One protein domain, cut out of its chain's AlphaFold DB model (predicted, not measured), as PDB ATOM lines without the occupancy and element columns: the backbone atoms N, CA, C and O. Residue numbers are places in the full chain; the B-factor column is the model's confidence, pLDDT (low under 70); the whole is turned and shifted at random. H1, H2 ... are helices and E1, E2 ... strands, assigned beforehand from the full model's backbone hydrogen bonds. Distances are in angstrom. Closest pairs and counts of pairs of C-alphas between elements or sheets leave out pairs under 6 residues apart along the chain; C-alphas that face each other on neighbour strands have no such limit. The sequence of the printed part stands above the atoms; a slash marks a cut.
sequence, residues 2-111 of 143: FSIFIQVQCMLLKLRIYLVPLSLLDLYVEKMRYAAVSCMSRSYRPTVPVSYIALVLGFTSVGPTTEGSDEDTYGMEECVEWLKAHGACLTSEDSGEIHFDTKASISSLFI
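What this domain is: This is residues 2 to 111 of the 143 residues of an uncharacterized protein of Cuscuta campestris (UniProt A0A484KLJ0). A small antiparallel sheet, order E1, E3, E2, stands at one end of the domain, and the helical hairpin of H1 and H2 reaches away from it, with the last part of H2 and the short H5 meeting beside the sheet. H3 sits in the middle and H4 crosses it, while residues 17 to 24 stick out at the hairpin's far end and residues 63 to 70 stick out as a loop. The printed part has 110 residues with five named helices and three named strands, in the order H1, H2, E1, H3, H4, E2, E3, H5. It is mostly helix and compact, with a radius of gyration of the C-alphas of 14.2 A and spans of 44 by 36 by 27 A.

Where its parts are: The sheet holds E1, residues 47 to 49, E3, residues 98 to 101, and E2, residues 90 to 92. H2, residues 22 to 43, is the longest helix at 31.3 A and ends at C-alpha 43, (-10.492, -39.916, 24.874). H1, residues 2 to 17, begins at C-alpha 2, (-5.631, -47.569, 16.506), and is 22.5 A long. H3 holds residues 50 to 57 and H4 residues 70 to 85, 22.8 A long. H5, residues 102 to 105, ends at C-alpha 105, (-7.168, -36.384, 35.999).

How they stand to each other: E3 is the inner strand. It is antiparallel to E1, with N 100 and O 48 2.8 A apart, and to E2, with N 91 and O 99 2.8 A apart; E2 and E3 form a hairpin. E1, H3, H4 and E2 make a split strand-helix-strand unit, two strands of one sheet that are not neighbours, with helices between them along the chain and E3 between them in the sheet, and its crossover is right-handed. H3 is on the sheet but over none of its strands. H2, H4 and H5 are on the sheet too, yet each only grazes it. H3 and H4 touch, about perpendicular at 85 degrees, closest at the C-alphas of Ala 54 and Cys 79, 5.6 A, with residues 75 to 80 of H4 alone. H2 touches H5 with residues 40 to 42 alone, closest at the C-alphas of Ser 41 and Thr 102, 4.1 A. H1 touches H2 with residues 8 to 15 alone, closest at the C-alphas of Val 8 and Ala 36, 7.1 A, at a shallow tilt of 4 degrees, opposite ways. H1 and H3 only just touch, with 3 pairs of C-alphas within 8 A. H1 and H4 are apart. Every O i to N i+4 pair is within hydrogen-bond range in H3 and H4, against 11 of 12 in H1 and 16 of 18 in H2; H5 is too short for such a pair.

The domain as a whole: The C-alphas farthest apart, of Leu 19 and Asp 94, are 45.3 A apart. The printed part has no cut, and the link from H3 to H4 is long, with 12 residues. Mean pLDDT of the printed part is 76.4; it is under 70 at residues 2 to 27, 45 and 62 to 71.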
ATOM      1  N   PHE A   2      -6.869 -47.079  17.149       39.94
ATOM      2  CA  PHE A   2      -5.631 -47.569  16.506       39.94
ATOM      3  C   PHE A   2      -4.629 -46.481  16.074       39.94
ATOM      4  O   PHE A   2      -3.425 -46.691  16.146       39.94
ATOM      5  N   SER A   3      -5.102 -45.291  15.685       44.81
ATOM      6  CA  SER A   3      -4.218 -44.207  15.227       44.81
ATOM      7  C   SER A   3      -3.360 -43.576  16.336       44.81
ATOM      8  O   SER A   3      -2.284 -43.071  16.038       44.81
ATOM      9  N   ILE A   4      -3.816 -43.613  17.596       52.66
ATOM     10  CA  ILE A   4      -3.064 -43.090  18.755       52.66
ATOM     11  C   ILE A   4      -1.981 -44.086  19.159       52.66
ATOM     12  O   ILE A   4      -0.841 -43.688  19.355       52.66
ATOM     13  N   PHE A   5      -2.319 -45.379  19.177       52.56
ATOM     14  CA  PHE A   5      -1.344 -46.449  19.374       52.56
ATOM     15  C   PHE A   5      -0.232 -46.381  18.335       52.56
ATOM     16  O   PHE A   5       0.930 -46.292  18.697       52.56
ATOM     17  N   ILE A   6      -0.581 -46.312  17.048       52.91
ATOM     18  CA  ILE A   6       0.415 -46.224  15.975       52.91
ATOM     19  C   ILE A   6       1.242 -44.935  16.087       52.91
ATOM     20  O   ILE A   6       2.447 -44.992  15.875       52.91
ATOM     21  N   GLN A   7       0.659 -43.788  16.458       53.03
ATOM     22  CA  GLN A   7       1.442 -42.559  16.633       53.03
ATOM     23  C   GLN A   7       2.410 -42.618  17.817       53.03
ATOM     24  O   GLN A   7       3.566 -42.236  17.648       53.03
ATOM     25  N   VAL A   8       1.968 -43.094  18.984       54.66
ATOM     26  CA  VAL A   8       2.810 -43.190  20.187       54.66
ATOM     27  C   VAL A   8       3.898 -44.245  19.981       54.66
ATOM     28  O   VAL A   8       5.073 -43.949  20.195       54.66
ATOM     29  N   GLN A   9       3.556 -45.418  19.433       55.53
ATOM     30  CA  GLN A   9       4.537 -46.456  19.099       55.53
ATOM     31  C   GLN A   9       5.517 -45.975  18.023       55.53
ATOM     32  O   GLN A   9       6.716 -46.164  18.179       55.53
ATOM     33  N   CYS A  10       5.057 -45.313  16.950       50.66
ATOM     34  CA  CYS A  10       5.953 -44.767  15.924       50.66
ATOM     35  C   CYS A  10       6.829 -43.622  16.447       50.66
ATOM     36  O   CYS A  10       7.930 -43.447  15.926       50.66
ATOM     37  N   MET A  11       6.378 -42.836  17.431       54.97
ATOM     38  CA  MET A  11       7.205 -41.794  18.050       54.97
ATOM     39  C   MET A  11       8.259 -42.387  18.986       54.97
ATOM     40  O   MET A  11       9.422 -42.002  18.883       54.97
ATOM     41  N   LEU A  12       7.906 -43.386  19.798       54.91
ATOM     42  CA  LEU A  12       8.855 -44.106  20.656       54.91
ATOM     43  C   LEU A  12       9.867 -44.935  19.839       54.91
ATOM     44  O   LEU A  12      11.052 -44.955  20.170       54.91
ATOM     45  N   LEU A  13       9.451 -45.544  18.718       55.62
ATOM     46  CA  LEU A  13      10.359 -46.266  17.811       55.62
ATOM     47  C   LEU A  13      11.310 -45.320  17.061       55.62
ATOM     48  O   LEU A  13      12.474 -45.659  16.867       55.62
ATOM     49  N   LYS A  14      10.840 -44.132  16.647       51.00
ATOM     50  CA  LYS A  14      11.701 -43.101  16.036       51.00
ATOM     51  C   LYS A  14      12.744 -42.611  17.036       51.00
ATOM     52  O   LYS A  14      13.914 -42.514  16.686       51.00
ATOM     53  N   LEU A  15      12.349 -42.377  18.283       46.12
ATOM     54  CA  LEU A  15      13.244 -41.890  19.327       46.12
ATOM     55  C   LEU A  15      14.379 -42.875  19.665       46.12
ATOM     56  O   LEU A  15      15.497 -42.449  19.924       46.12
ATOM     57  N   ARG A  16      14.125 -44.187  19.577       54.16
ATOM     58  CA  ARG A  16      15.134 -45.240  19.800       54.16
ATOM     59  C   ARG A  16      16.153 -45.403  18.657       54.16
ATOM     60  O   ARG A  16      17.182 -46.036  18.866       54.16
ATOM     61  N   ILE A  17      15.869 -44.879  17.458       52.81
ATOM     62  CA  ILE A  17      16.695 -45.058  16.244       52.81
ATOM     63  C   ILE A  17      17.546 -43.815  15.927       52.81
ATOM     64  O   ILE A  17      18.608 -43.944  15.317       52.81
ATOM     65  N   TYR A  18      17.121 -42.613  16.329       48.16
ATOM     66  CA  TYR A  18      17.868 -41.387  16.040       48.16
ATOM     67  C   TYR A  18      18.868 -41.056  17.153       48.16
ATOM     68  O   TYR A  18      18.519 -40.902  18.317       48.16
ATOM     69  N   LEU A  19      20.126 -40.943  16.731       47.06
ATOM     70  CA  LEU A  19      21.362 -40.674  17.467       47.06
ATOM     71  C   LEU A  19      21.325 -39.304  18.184       47.06
ATOM     72  O   LEU A  19      21.997 -38.354  17.790       47.06
ATOM     73  N   VAL A  20      20.486 -39.180  19.209       50.19
ATOM     74  CA  VAL A  20      20.370 -38.016  20.096       50.19
ATOM     75  C   VAL A  20      21.054 -38.378  21.424       50.19
ATOM     76  O   VAL A  20      20.933 -39.521  21.866       50.19
ATOM     77  N   PRO A  21      21.812 -37.467  22.060       57.28
ATOM     78  CA  PRO A  21      22.418 -37.733  23.366       57.28
ATOM     79  C   PRO A  21      21.355 -38.172  24.387       57.28
ATOM     80  O   PRO A  21      20.300 -37.546  24.473       57.28
ATOM     81  N   LEU A  22      21.654 -39.229  25.158       58.16
ATOM     82  CA  LEU A  22      20.756 -39.856  26.150       58.16
ATOM     83  C   LEU A  22      20.047 -38.831  27.053       58.16
ATOM     84  O   LEU A  22      18.843 -38.920  27.251       58.16
ATOM     85  N   SER A  23      20.749 -37.780  27.480       57.06
ATOM     86  CA  SER A  23      20.181 -36.732  28.336       57.06
ATOM     87  C   SER A  23      19.057 -35.910  27.689       57.06
ATOM     88  O   SER A  23      18.161 -35.430  28.376       57.06
ATOM     89  N   LEU A  24      19.078 -35.728  26.366       59.81
ATOM     90  CA  LEU A  24      18.028 -35.006  25.633       59.81
ATOM     91  C   LEU A  24      16.863 -35.946  25.287       59.81
ATOM     92  O   LEU A  24      15.716 -35.507  25.185       59.81
ATOM     93  N   LEU A  25      17.154 -37.243  25.149       64.44
ATOM     94  CA  LEU A  25      16.144 -38.279  24.976       64.44
ATOM     95  C   LEU A  25      15.241 -38.385  26.204       64.44
ATOM     96  O   LEU A  25      14.028 -38.395  26.023       64.44
ATOM     97  N   ASP A  26      15.796 -38.367  27.415       65.94
ATOM     98  CA  ASP A  26      15.010 -38.505  28.649       65.94
ATOM     99  C   ASP A  26      13.981 -37.370  28.806       65.94
ATOM    100  O   ASP A  26      12.793 -37.622  29.015       65.94
ATOM    101  N   LEU A  27      14.376 -36.117  28.537       68.12
ATOM    102  CA  LEU A  27      13.454 -34.968  28.536       68.12
ATOM    103  C   LEU A  27      12.357 -35.079  27.457       68.12
ATOM    104  O   LEU A  27      11.253 -34.545  27.598       68.12
ATOM    105  N   TYR A  28      12.658 -35.728  26.333       74.12
ATOM    106  CA  TYR A  28      11.689 -35.929  25.258       74.12
ATOM    107  C   TYR A  28      10.735 -37.089  25.552       74.12
ATOM    108  O   TYR A  28       9.540 -36.972  25.272       74.12
ATOM    109  N   VAL A  29      11.240 -38.178  26.139       77.81
ATOM    110  CA  VAL A  29      10.432 -39.301  26.638       77.81
ATOM    111  C   VAL A  29       9.390 -38.778  27.616       77.81
ATOM    112  O   VAL A  29       8.209 -39.085  27.458       77.81
ATOM    113  N   GLU A  30       9.796 -37.908  28.538       83.75
ATOM    114  CA  GLU A  30       8.912 -37.284  29.519       83.75
ATOM    115  C   GLU A  30       7.736 -36.547  28.863       83.75
ATOM    116  O   GLU A  30       6.560 -36.841  29.103       83.75
ATOM    117  N   LYS A  31       8.045 -35.642  27.926       83.56
ATOM    118  CA  LYS A  31       7.032 -34.882  27.176       83.56
ATOM    119  C   LYS A  31       6.101 -35.788  26.373       83.56
ATOM    120  O   LYS A  31       4.914 -35.486  26.237       83.56
ATOM    121  N   MET A  32       6.622 -36.891  25.841       84.88
ATOM    122  CA  MET A  32       5.833 -37.861  25.086       84.88
ATOM    123  C   MET A  32       4.886 -38.655  25.972       84.88
ATOM    124  O   MET A  32       3.712 -38.807  25.619       84.88
ATOM    125  N   ARG A  33       5.361 -39.113  27.133       89.12
ATOM    126  CA  ARG A  33       4.526 -39.810  28.113       89.12
ATOM    127  C   ARG A  33       3.394 -38.905  28.587       89.12
ATOM    128  O   ARG A  33       2.230 -39.305  28.545       89.12
ATOM    129  N   TYR A  34       3.699 -37.644  28.888       90.44
ATOM    130  CA  TYR A  34       2.689 -36.653  29.257       90.44
ATOM    131  C   TYR A  34       1.655 -36.402  28.160       90.44
ATOM    132  O   TYR A  34       0.450 -36.388  28.432       90.44
ATOM    133  N   ALA A  35       2.090 -36.231  26.909       88.44
ATOM    134  CA  ALA A  35       1.176 -36.032  25.786       88.44
ATOM    135  C   ALA A  35       0.240 -37.237  25.594       88.44
ATOM    136  O   ALA A  35      -0.958 -37.059  25.347       88.44
ATOM    137  N   ALA A  36       0.761 -38.456  25.754       87.69
ATOM    138  CA  ALA A  36      -0.026 -39.678  25.684       87.69
ATOM    139  C   ALA A  36      -1.077 -39.738  26.805       87.69
ATOM    140  O   ALA A  36      -2.261 -39.906  26.507       87.69
ATOM    141  N   VAL A  37      -0.690 -39.514  28.065       90.25
ATOM    142  CA  VAL A  37      -1.616 -39.518  29.218       90.25
ATOM    143  C   VAL A  37      -2.668 -38.413  29.108       90.25
ATOM    144  O   VAL A  37      -3.856 -38.660  29.319       90.25
ATOM    145  N   SER A  38      -2.271 -37.215  28.678       89.50
ATOM    146  CA  SER A  38      -3.189 -36.096  28.418       89.50
ATOM    147  C   SER A  38      -4.201 -36.399  27.310       89.50
ATOM    148  O   SER A  38      -5.334 -35.917  27.337       89.50
ATOM    149  N   CYS A  39      -3.811 -37.186  26.308       86.75
ATOM    150  CA  CYS A  39      -4.725 -37.657  25.275       86.75
ATOM    151  C   CYS A  39      -5.666 -38.737  25.822       86.75
ATOM    152  O   CYS A  39      -6.876 -38.689  25.568       86.75
ATOM    153  N   MET A  40      -5.136 -39.688  26.597       88.06
ATOM    154  CA  MET A  40      -5.916 -40.759  27.221       88.06
ATOM    155  C   MET A  40      -7.003 -40.198  28.137       88.06
ATOM    156  O   MET A  40      -8.160 -40.592  27.997       88.06
ATOM    157  N   SER A  41      -6.677 -39.213  28.983       88.50
ATOM    158  CA  SER A  41      -7.630 -38.593  29.918       88.50
ATOM    159  C   SER A  41      -8.849 -37.968  29.226       88.50
ATOM    160  O   SER A  41      -9.930 -37.911  29.803       88.50
ATOM    161  N   ARG A  42      -8.710 -37.549  27.962       86.12
ATOM    162  CA  ARG A  42      -9.780 -36.916  27.169       86.12
ATOM    163  C   ARG A  42     -10.551 -37.879  26.269       86.12
ATOM    164  O   ARG A  42     -11.636 -37.528  25.813       86.12
ATOM    165  N   SER A  43      -9.979 -39.038  25.940       82.00
ATOM    166  CA  SER A  43     -10.492 -39.916  24.874       82.00
ATOM    167  C   SER A  43     -10.912 -41.314  25.332       82.00
ATOM    168  O   SER A  43     -11.572 -42.020  24.567       82.00
ATOM    169  N   TYR A  44     -10.556 -41.724  26.551       78.44
ATOM    170  CA  TYR A  44     -10.848 -43.057  27.081       78.44
ATOM    171  C   TYR A  44     -12.092 -43.058  27.989       78.44
ATOM    172  O   TYR A  44     -12.639 -42.017  28.353       78.44
ATOM    173  N   ARG A  45     -12.563 -44.269  28.326       68.62
ATOM    174  CA  ARG A  45     -13.570 -44.552  29.371       68.62
ATOM    175  C   ARG A  45     -13.126 -43.949  30.724       68.62
ATOM    176  O   ARG A  45     -11.942 -43.654  30.870       68.62
ATOM    177  N   PRO A  46     -14.036 -43.764  31.706       82.12
ATOM    178  CA  PRO A  46     -13.728 -43.049  32.955       82.12
ATOM    179  C   PRO A  46     -12.540 -43.624  33.741       82.12
ATOM    180  O   PRO A  46     -11.905 -42.886  34.481       82.12
ATOM    181  N   THR A  47     -12.206 -44.901  33.552       89.38
ATOM    182  CA  THR A  47     -11.041 -45.542  34.168       89.38
ATOM    183  C   THR A  47     -10.279 -46.404  33.159       89.38
ATOM    184  O   THR A  47     -10.868 -46.958  32.224       89.38
ATOM    185  N   VAL A  48      -8.957 -46.497  33.332       89.88
ATOM    186  CA  VAL A  48      -8.049 -47.334  32.528       89.88
ATOM    187  C   VAL A  48      -7.057 -48.039  33.464       89.88
ATOM    188  O   VAL A  48      -6.486 -47.360  34.314       89.88
ATOM    189  N   PRO A  49      -6.811 -49.354  33.331       91.25
ATOM    190  CA  PRO A  49      -5.836 -50.059  34.166       91.25
ATOM    191  C   PRO A  49      -4.417 -49.495  34.022       91.25
ATOM    192  O   PRO A  49      -3.959 -49.240  32.903       91.25
ATOM    193  N   VAL A  50      -3.692 -49.334  35.135       92.25
ATOM    194  CA  VAL A  50      -2.304 -48.832  35.103       92.25
ATOM    195  C   VAL A  50      -1.360 -49.823  34.424       92.25
ATOM    196  O   VAL A  50      -0.449 -49.396  33.725       92.25
ATOM    197  N   SER A  51      -1.629 -51.127  34.518       89.06
ATOM    198  CA  SER A  51      -0.903 -52.182  33.793       89.06
ATOM    199  C   SER A  51      -0.841 -51.914  32.283       89.06
ATOM    200  O   SER A  51       0.212 -52.000  31.652       89.06
ATOM    201  N   TYR A  52      -1.965 -51.496  31.701       87.31
ATOM    202  CA  TYR A  52      -2.049 -51.110  30.297       87.31
ATOM    203  C   TYR A  52      -1.315 -49.798  30.006       87.31
ATOM    204  O   TYR A  52      -0.634 -49.681  28.989       87.31
ATOM    205  N   ILE A  53      -1.431 -48.806  30.888       88.50
ATOM    206  CA  ILE A  53      -0.748 -47.517  30.719       88.50
ATOM    207  C   ILE A  53       0.772 -47.705  30.766       88.50
ATOM    208  O   ILE A  53       1.463 -47.168  29.902       88.50
ATOM    209  N   ALA A  54       1.282 -48.520  31.689       88.88
ATOM    210  CA  ALA A  54       2.701 -48.847  31.810       88.88
ATOM    211  C   ALA A  54       3.265 -49.429  30.504       88.88
ATOM    212  O   ALA A  54       4.313 -48.985  30.030       88.88
ATOM    213  N   LEU A  55       2.513 -50.325  29.854       83.75
ATOM    214  CA  LEU A  55       2.881 -50.892  28.553       83.75
ATOM    215  C   LEU A  55       2.920 -49.829  27.448       83.75
ATOM    216  O   LEU A  55       3.847 -49.794  26.640       83.75
ATOM    217  N   VAL A  56       1.923 -48.941  27.397       82.94
ATOM    218  CA  VAL A  56       1.828 -47.912  26.343       82.94
ATOM    219  C   VAL A  56       2.883 -46.821  26.500       82.94
ATOM    220  O   VAL A  56       3.414 -46.326  25.505       82.94
ATOM    221  N   LEU A  57       3.186 -46.436  27.738       85.00
ATOM    222  CA  LEU A  57       4.199 -45.430  28.061       85.00
ATOM    223  C   LEU A  57       5.628 -45.998  28.049       85.00
ATOM    224  O   LEU A  57       6.592 -45.236  28.171       85.00
ATOM    225  N   GLY A  58       5.762 -47.317  27.870       81.75
ATOM    226  CA  GLY A  58       7.039 -48.015  27.762       81.75
ATOM    227  C   GLY A  58       7.779 -48.156  29.090       81.75
ATOM    228  O   GLY A  58       9.005 -48.144  29.082       81.75
ATOM    229  N   PHE A  59       7.054 -48.238  30.208       83.56
ATOM    230  CA  PHE A  59       7.609 -48.640  31.506       83.56
ATOM    231  C   PHE A  59       7.779 -50.159  31.607       83.56
ATOM    232  O   PHE A  59       8.671 -50.637  32.296       83.56
ATOM    233  N   THR A  60       6.951 -50.921  30.891       82.62
ATOM    234  CA  THR A  60       7.031 -52.386  30.821       82.62
ATOM    235  C   THR A  60       7.296 -52.848  29.386       82.62
ATOM    236  O   THR A  60       6.892 -52.202  28.411       82.62
ATOM    237  N   SER A  61       8.028 -53.954  29.232       70.19
ATOM    238  CA  SER A  61       8.459 -54.478  27.930       70.19
ATOM    239  C   SER A  61       7.542 -55.605  27.459       70.19
ATOM    240  O   SER A  61       7.321 -56.575  28.172       70.19
ATOM    241  N   VAL A  62       7.071 -55.545  26.208       61.03
ATOM    242  CA  VAL A  62       6.406 -56.686  25.550       61.03
ATOM    243  C   VAL A  62       7.484 -57.604  24.958       61.03
ATOM    244  O   VAL A  62       7.688 -57.654  23.745       61.03
ATOM    245  N   GLY A  63       8.253 -58.264  25.823       56.12
ATOM    246  CA  GLY A  63       9.257 -59.266  25.453       56.12
ATOM    247  C   GLY A  63       8.738 -60.695  25.664       56.12
ATOM    248  O   GLY A  63       7.900 -60.914  26.536       56.12
ATOM    249  N   PRO A  64       9.205 -61.698  24.895       46.44
ATOM    250  CA  PRO A  64       8.889 -63.095  25.157       46.44
ATOM    251  C   PRO A  64       9.791 -63.593  26.288       46.44
ATOM    252  O   PRO A  64      10.829 -64.199  26.035       46.44
ATOM    253  N   THR A  65       9.442 -63.311  27.536       43.53
ATOM    254  CA  THR A  65      10.214 -63.804  28.680       43.53
ATOM    255  C   THR A  65       9.280 -64.279  29.774       43.53
ATOM    256  O   THR A  65       8.598 -63.491  30.411       43.53
ATOM    257  N   THR A  66       9.258 -65.605  29.916       46.00
ATOM    258  CA  THR A  66       9.276 -66.335  31.184       46.00
ATOM    259  C   THR A  66       8.520 -65.681  32.342       46.00
ATOM    260  O   THR A  66       9.059 -64.822  33.024       46.00
ATOM    261  N   GLU A  67       7.297 -66.168  32.566       45.56
ATOM    262  CA  GLU A  67       6.656 -66.343  33.878       45.56
ATOM    263  C   GLU A  67       7.061 -65.308  34.966       45.56
ATOM    264  O   GLU A  67       7.915 -65.591  35.801       45.56
ATOM    265  N   GLY A  68       6.432 -64.126  34.993       53.44
ATOM    266  CA  GLY A  68       6.380 -63.265  36.189       53.44
ATOM    267  C   GLY A  68       7.727 -62.750  36.717       53.44
ATOM    268  O   GLY A  68       8.077 -63.010  37.865       53.44
ATOM    269  N   SER A  69       8.465 -62.017  35.883       56.91
ATOM    270  CA  SER A  69       9.711 -61.334  36.258       56.91
ATOM    271  C   SER A  69       9.446 -60.114  37.154       56.91
ATOM    272  O   SER A  69       8.564 -59.310  36.853       56.91
ATOM    273  N   ASP A  70      10.264 -59.923  38.198       61.59
ATOM    274  CA  ASP A  70      10.266 -58.745  39.090       61.59
ATOM    275  C   ASP A  70      10.373 -57.398  38.328       61.59
ATOM    276  O   ASP A  70       9.993 -56.335  38.830       61.59
ATOM    277  N   GLU A  71      10.869 -57.438  37.088       63.81
ATOM    278  CA  GLU A  71      11.038 -56.289  36.195       63.81
ATOM    279  C   GLU A  71       9.692 -55.690  35.740       63.81
ATOM    280  O   GLU A  71       9.555 -54.470  35.650       63.81
ATOM    281  N   ASP A  72       8.663 -56.524  35.541       70.94
ATOM    282  CA  ASP A  72       7.321 -56.059  35.161       70.94
ATOM    283  C   ASP A  72       6.623 -55.355  36.331       70.94
ATOM    284  O   ASP A  72       5.936 -54.344  36.147       70.94
ATOM    285  N   THR A  73       6.829 -55.856  37.553       78.25
ATOM    286  CA  THR A  73       6.325 -55.215  38.773       78.25
ATOM    287  C   THR A  73       7.024 -53.887  39.047       78.25
ATOM    288  O   THR A  73       6.350 -52.914  39.383       78.25
ATOM    289  N   TYR A  74       8.341 -53.818  38.829       81.62
ATOM    290  CA  TYR A  74       9.116 -52.589  38.992       81.62
ATOM    291  C   TYR A  74       8.687 -51.504  37.992       81.62
ATOM    292  O   TYR A  74       8.422 -50.369  38.384       81.62
ATOM    293  N   GLY A  75       8.515 -51.857  36.712       85.88
ATOM    294  CA  GLY A  75       8.025 -50.912  35.701       85.88
ATOM    295  C   GLY A  75       6.610 -50.398  35.997       85.88
ATOM    296  O   GLY A  75       6.281 -49.240  35.730       85.88
ATOM    297  N   MET A  76       5.750 -51.229  36.590       88.62
ATOM    298  CA  MET A  76       4.414 -50.794  37.001       88.62
ATOM    299  C   MET A  76       4.459 -49.809  38.178       88.62
ATOM    300  O   MET A  76       3.717 -48.826  38.162       88.62
ATOM    301  N   GLU A  77       5.326 -50.035  39.165       91.31
ATOM    302  CA  GLU A  77       5.543 -49.109  40.284       91.31
ATOM    303  C   GLU A  77       6.079 -47.756  39.797       91.31
ATOM    304  O   GLU A  77       5.489 -46.720  40.109       91.31
ATOM    305  N   GLU A  78       7.093 -47.765  38.926       91.44
ATOM    306  CA  GLU A  78       7.636 -46.555  38.297       91.44
ATOM    307  C   GLU A  78       6.541 -45.778  37.546       91.44
ATOM    308  O   GLU A  78       6.416 -44.559  37.676       91.44
ATOM    309  N   CYS A  79       5.674 -46.479  36.807       92.31
ATOM    310  CA  CYS A  79       4.553 -45.850  36.113       92.31
ATOM    311  C   CYS A  79       3.568 -45.181  37.087       92.31
ATOM    312  O   CYS A  79       3.061 -44.094  36.798       92.31
ATOM    313  N   VAL A  80       3.281 -45.811  38.232       94.44
ATOM    314  CA  VAL A  80       2.401 -45.253  39.272       94.44
ATOM    315  C   VAL A  80       3.002 -43.985  39.867       94.44
ATOM    316  O   VAL A  80       2.291 -42.987  40.014       94.44
ATOM    317  N   GLU A  81       4.285 -44.010  40.217       94.50
ATOM    318  CA  GLU A  81       4.989 -42.847  40.761       94.50
ATOM    319  C   GLU A  81       5.015 -41.698  39.759       94.50
ATOM    320  O   GLU A  81       4.641 -40.571  40.097       94.50
ATOM    321  N   TRP A  82       5.336 -42.003  38.503       94.62
ATOM    322  CA  TRP A  82       5.347 -41.035  37.416       94.62
ATOM    323  C   TRP A  82       3.973 -40.382  37.224       94.62
ATOM    324  O   TRP A  82       3.860 -39.157  37.169       94.62
ATOM    325  N   LEU A  83       2.897 -41.178  37.193       94.81
ATOM    326  CA  LEU A  83       1.527 -40.669  37.069       94.81
ATOM    327  C   LEU A  83       1.166 -39.742  38.237       94.81
ATOM    328  O   LEU A  83       0.624 -38.656  38.014       94.81
ATOM    329  N   LYS A  84       1.490 -40.131  39.475       94.25
ATOM    330  CA  LYS A  84       1.242 -39.307  40.669       94.25
ATOM    331  C   LYS A  84       2.008 -37.986  40.619       94.25
ATOM    332  O   LYS A  84       1.416 -36.949  40.914       94.25
ATOM    333  N   ALA A  85       3.279 -38.010  40.216       94.31
ATOM    334  CA  ALA A  85       4.098 -36.807  40.071       94.31
ATOM    335  C   ALA A  85       3.484 -35.809  39.076       94.31
ATOM    336  O   ALA A  85       3.533 -34.605  39.304       94.31
ATOM    337  N   HIS A  86       2.822 -36.309  38.029       94.50
ATOM    338  CA  HIS A  86       2.131 -35.501  37.019       94.50
ATOM    339  C   HIS A  86       0.713 -35.076  37.414       94.50
ATOM    340  O   HIS A  86      -0.004 -34.511  36.591       94.50
ATOM    341  N   GLY A  87       0.268 -35.360  38.641       94.19
ATOM    342  CA  GLY A  87      -1.066 -34.993  39.116       94.19
ATOM    343  C   GLY A  87      -2.191 -35.898  38.608       94.19
ATOM    344  O   GLY A  87      -3.355 -35.491  38.604       94.19
ATOM    345  N   ALA A  88      -1.883 -37.125  38.177       94.69
ATOM    346  CA  ALA A  88      -2.904 -38.112  37.845       94.69
ATOM    347  C   ALA A  88      -3.689 -38.553  39.090       94.69
ATOM    348  O   ALA A  88      -3.128 -38.818  40.154       94.69
ATOM    349  N   CYS A  89      -4.999 -38.709  38.928       94.19
ATOM    350  CA  CYS A  89      -5.862 -39.330  39.916       94.19
ATOM    351  C   CYS A  89      -5.885 -40.847  39.688       94.19
ATOM    352  O   CYS A  89      -6.285 -41.317  38.620       94.19
ATOM    353  N   LEU A  90      -5.440 -41.607  40.691       94.12
ATOM    354  CA  LEU A  90      -5.444 -43.067  40.672       94.12
ATOM    355  C   LEU A  90      -6.465 -43.605  41.676       94.12
ATOM    356  O   LEU A  90      -6.552 -43.117  42.803       94.12
ATOM    357  N   THR A  91      -7.206 -44.629  41.278       91.75
ATOM    358  CA  THR A  91      -8.174 -45.340  42.114       91.75
ATOM    359  C   THR A  91      -7.742 -46.794  42.263       91.75
ATOM    360  O   THR A  91      -7.260 -47.407  41.317       91.75
ATOM    361  N   SER A  92      -7.877 -47.352  43.465       88.44
ATOM    362  CA  SER A  92      -7.739 -48.795  43.682       88.44
ATOM    363  C   SER A  92      -9.137 -49.384  43.740       88.44
ATOM    364  O   SER A  92      -9.961 -48.903  44.519       88.44
ATOM    365  N   GLU A  93      -9.410 -50.395  42.926       78.88
ATOM    366  CA  GLU A  93     -10.625 -51.199  43.077       78.88
ATOM    367  C   GLU A  93     -10.419 -52.244  44.190       78.88
ATOM    368  O   GLU A  93      -9.283 -52.512  44.599       78.88
ATOM    369  N   ASP A  94     -11.502 -52.849  44.683       75.69
ATOM    370  CA  ASP A  94     -11.483 -53.876  45.740       75.69
ATOM    371  C   ASP A  94     -10.646 -55.121  45.367       75.69
ATOM    372  O   ASP A  94     -10.276 -55.918  46.228       75.69
ATOM    373  N   SER A  95     -10.327 -55.281  44.080       78.00
ATOM    374  CA  SER A  95      -9.434 -56.303  43.526       78.00
ATOM    375  C   SER A  95      -7.943 -56.039  43.787       78.00
ATOM    376  O   SER A  95      -7.125 -56.932  43.567       78.00
ATOM    377  N   GLY A  96      -7.575 -54.832  44.233       80.19
ATOM    378  CA  GLY A  96      -6.187 -54.379  44.365       80.19
ATOM    379  C   GLY A  96      -5.569 -53.858  43.062       80.19
ATOM    380  O   GLY A  96      -4.411 -53.442  43.066       80.19
ATOM    381  N   GLU A  97      -6.314 -53.851  41.949       86.25
ATOM    382  CA  GLU A  97      -5.833 -53.302  40.680       86.25
ATOM    383  C   GLU A  97      -5.945 -51.771  40.658       86.25
ATOM    384  O   GLU A  97      -7.016 -51.184  40.860       86.25
ATOM    385  N   ILE A  98      -4.816 -51.117  40.376       93.31
ATOM    386  CA  ILE A  98      -4.729 -49.661  40.291       93.31
ATOM    387  C   ILE A  98      -5.204 -49.208  38.911       93.31
ATOM    388  O   ILE A  98      -4.711 -49.651  37.871       93.31
ATOM    389  N   HIS A  99      -6.133 -48.265  38.920       93.06
ATOM    390  CA  HIS A  99      -6.728 -47.653  37.749       93.06
ATOM    391  C   HIS A  99      -6.405 -46.162  37.695       93.06
ATOM    392  O   HIS A  99      -6.390 -45.461  38.701       93.06
ATOM    393  N   PHE A 100      -6.174 -45.662  36.491       93.50
ATOM    394  CA  PHE A 100      -6.109 -44.243  36.182       93.50
ATOM    395  C   PHE A 100      -7.520 -43.711  35.936       93.50
ATOM    396  O   PHE A 100      -8.183 -44.143  34.988       93.50
ATOM    397  N   ASP A 101      -7.978 -42.776  36.770       93.44
ATOM    398  CA  ASP A 101      -9.253 -42.083  36.581       93.44
ATOM    399  C   ASP A 101      -9.061 -40.971  35.550       93.44
ATOM    400  O   ASP A 101      -8.490 -39.908  35.821       93.44
ATOM    401  N   THR A 102      -9.527 -41.230  34.330       90.19
ATOM    402  CA  THR A 102      -9.350 -40.314  33.205       90.19
ATOM    403  C   THR A 102     -10.066 -39.002  33.468       90.19
ATOM    404  O   THR A 102      -9.490 -37.949  33.220       90.19
ATOM    405  N   LYS A 103     -11.280 -39.045  34.027       89.06
ATOM    406  CA  LYS A 103     -12.138 -37.877  34.231       89.06
ATOM    407  C   LYS A 103     -11.597 -36.963  35.325       89.06
ATOM    408  O   LYS A 103     -11.553 -35.751  35.122       89.06
ATOM    409  N   ALA A 104     -11.207 -37.527  36.464       90.81
ATOM    410  CA  ALA A 104     -10.658 -36.772  37.586       90.81
ATOM    411  C   ALA A 104      -9.283 -36.174  37.251       90.81
ATOM    412  O   ALA A 104      -8.965 -35.082  37.713       90.81
ATOM    413  N   SER A 105      -8.510 -36.838  36.385       91.94
ATOM    414  CA  SER A 105      -7.168 -36.384  35.999       91.94
ATOM    415  C   SER A 105      -7.151 -35.222  34.994       91.94
ATOM    416  O   SER A 105      -6.141 -34.535  34.886       91.94
ATOM    417  N   ILE A 106      -8.234 -34.947  34.246       89.38
ATOM    418  CA  ILE A 106      -8.236 -33.911  33.180       89.38
ATOM    419  C   ILE A 106      -7.794 -32.536  33.696       89.38
ATOM    420  O   ILE A 106      -7.087 -31.818  32.991       89.38
ATOM    421  N   SER A 107      -8.254 -32.151  34.887       90.12
ATOM    422  CA  SER A 107      -8.007 -30.822  35.460       90.12
ATOM    423  C   SER A 107      -6.737 -30.732  36.297       90.12
ATOM    424  O   SER A 107      -6.327 -29.623  36.625       90.12
ATOM    425  N   SER A 108      -6.156 -31.867  36.684       92.00
ATOM    426  CA  SER A 108      -5.022 -31.926  37.608       92.00
ATOM    427  C   SER A 108      -3.714 -32.345  36.948       92.00
ATOM    428  O   SER A 108      -2.688 -32.252  37.603       92.00
ATOM    429  N   LEU A 109      -3.730 -32.787  35.686       92.81
ATOM    430  CA  LEU A 109      -2.512 -33.149  34.963       92.81
ATOM    431  C   LEU A 109      -1.632 -31.924  34.671       92.81
ATOM    432  O   LEU A 109      -2.105 -30.927  34.119       92.81
ATOM    433  N   PHE A 110      -0.342 -32.034  34.980       91.75
ATOM    434  CA  PHE A 110       0.688 -31.043  34.660       91.75
ATOM    435  C   PHE A 110       2.038 -31.723  34.389       91.75
ATOM    436  O   PHE A 110       2.221 -32.891  34.718       91.75
ATOM    437  N   ILE A 111       2.977 -30.993  33.780       89.25
ATOM    438  CA  ILE A 111       4.386 -31.405  33.692       89.25
ATOM    439  C   ILE A 111       5.117 -30.750  34.873       89.25
ATOM    440  O   ILE A 111       5.096 -29.516  34.940       89.25
TER     441      ILE A 111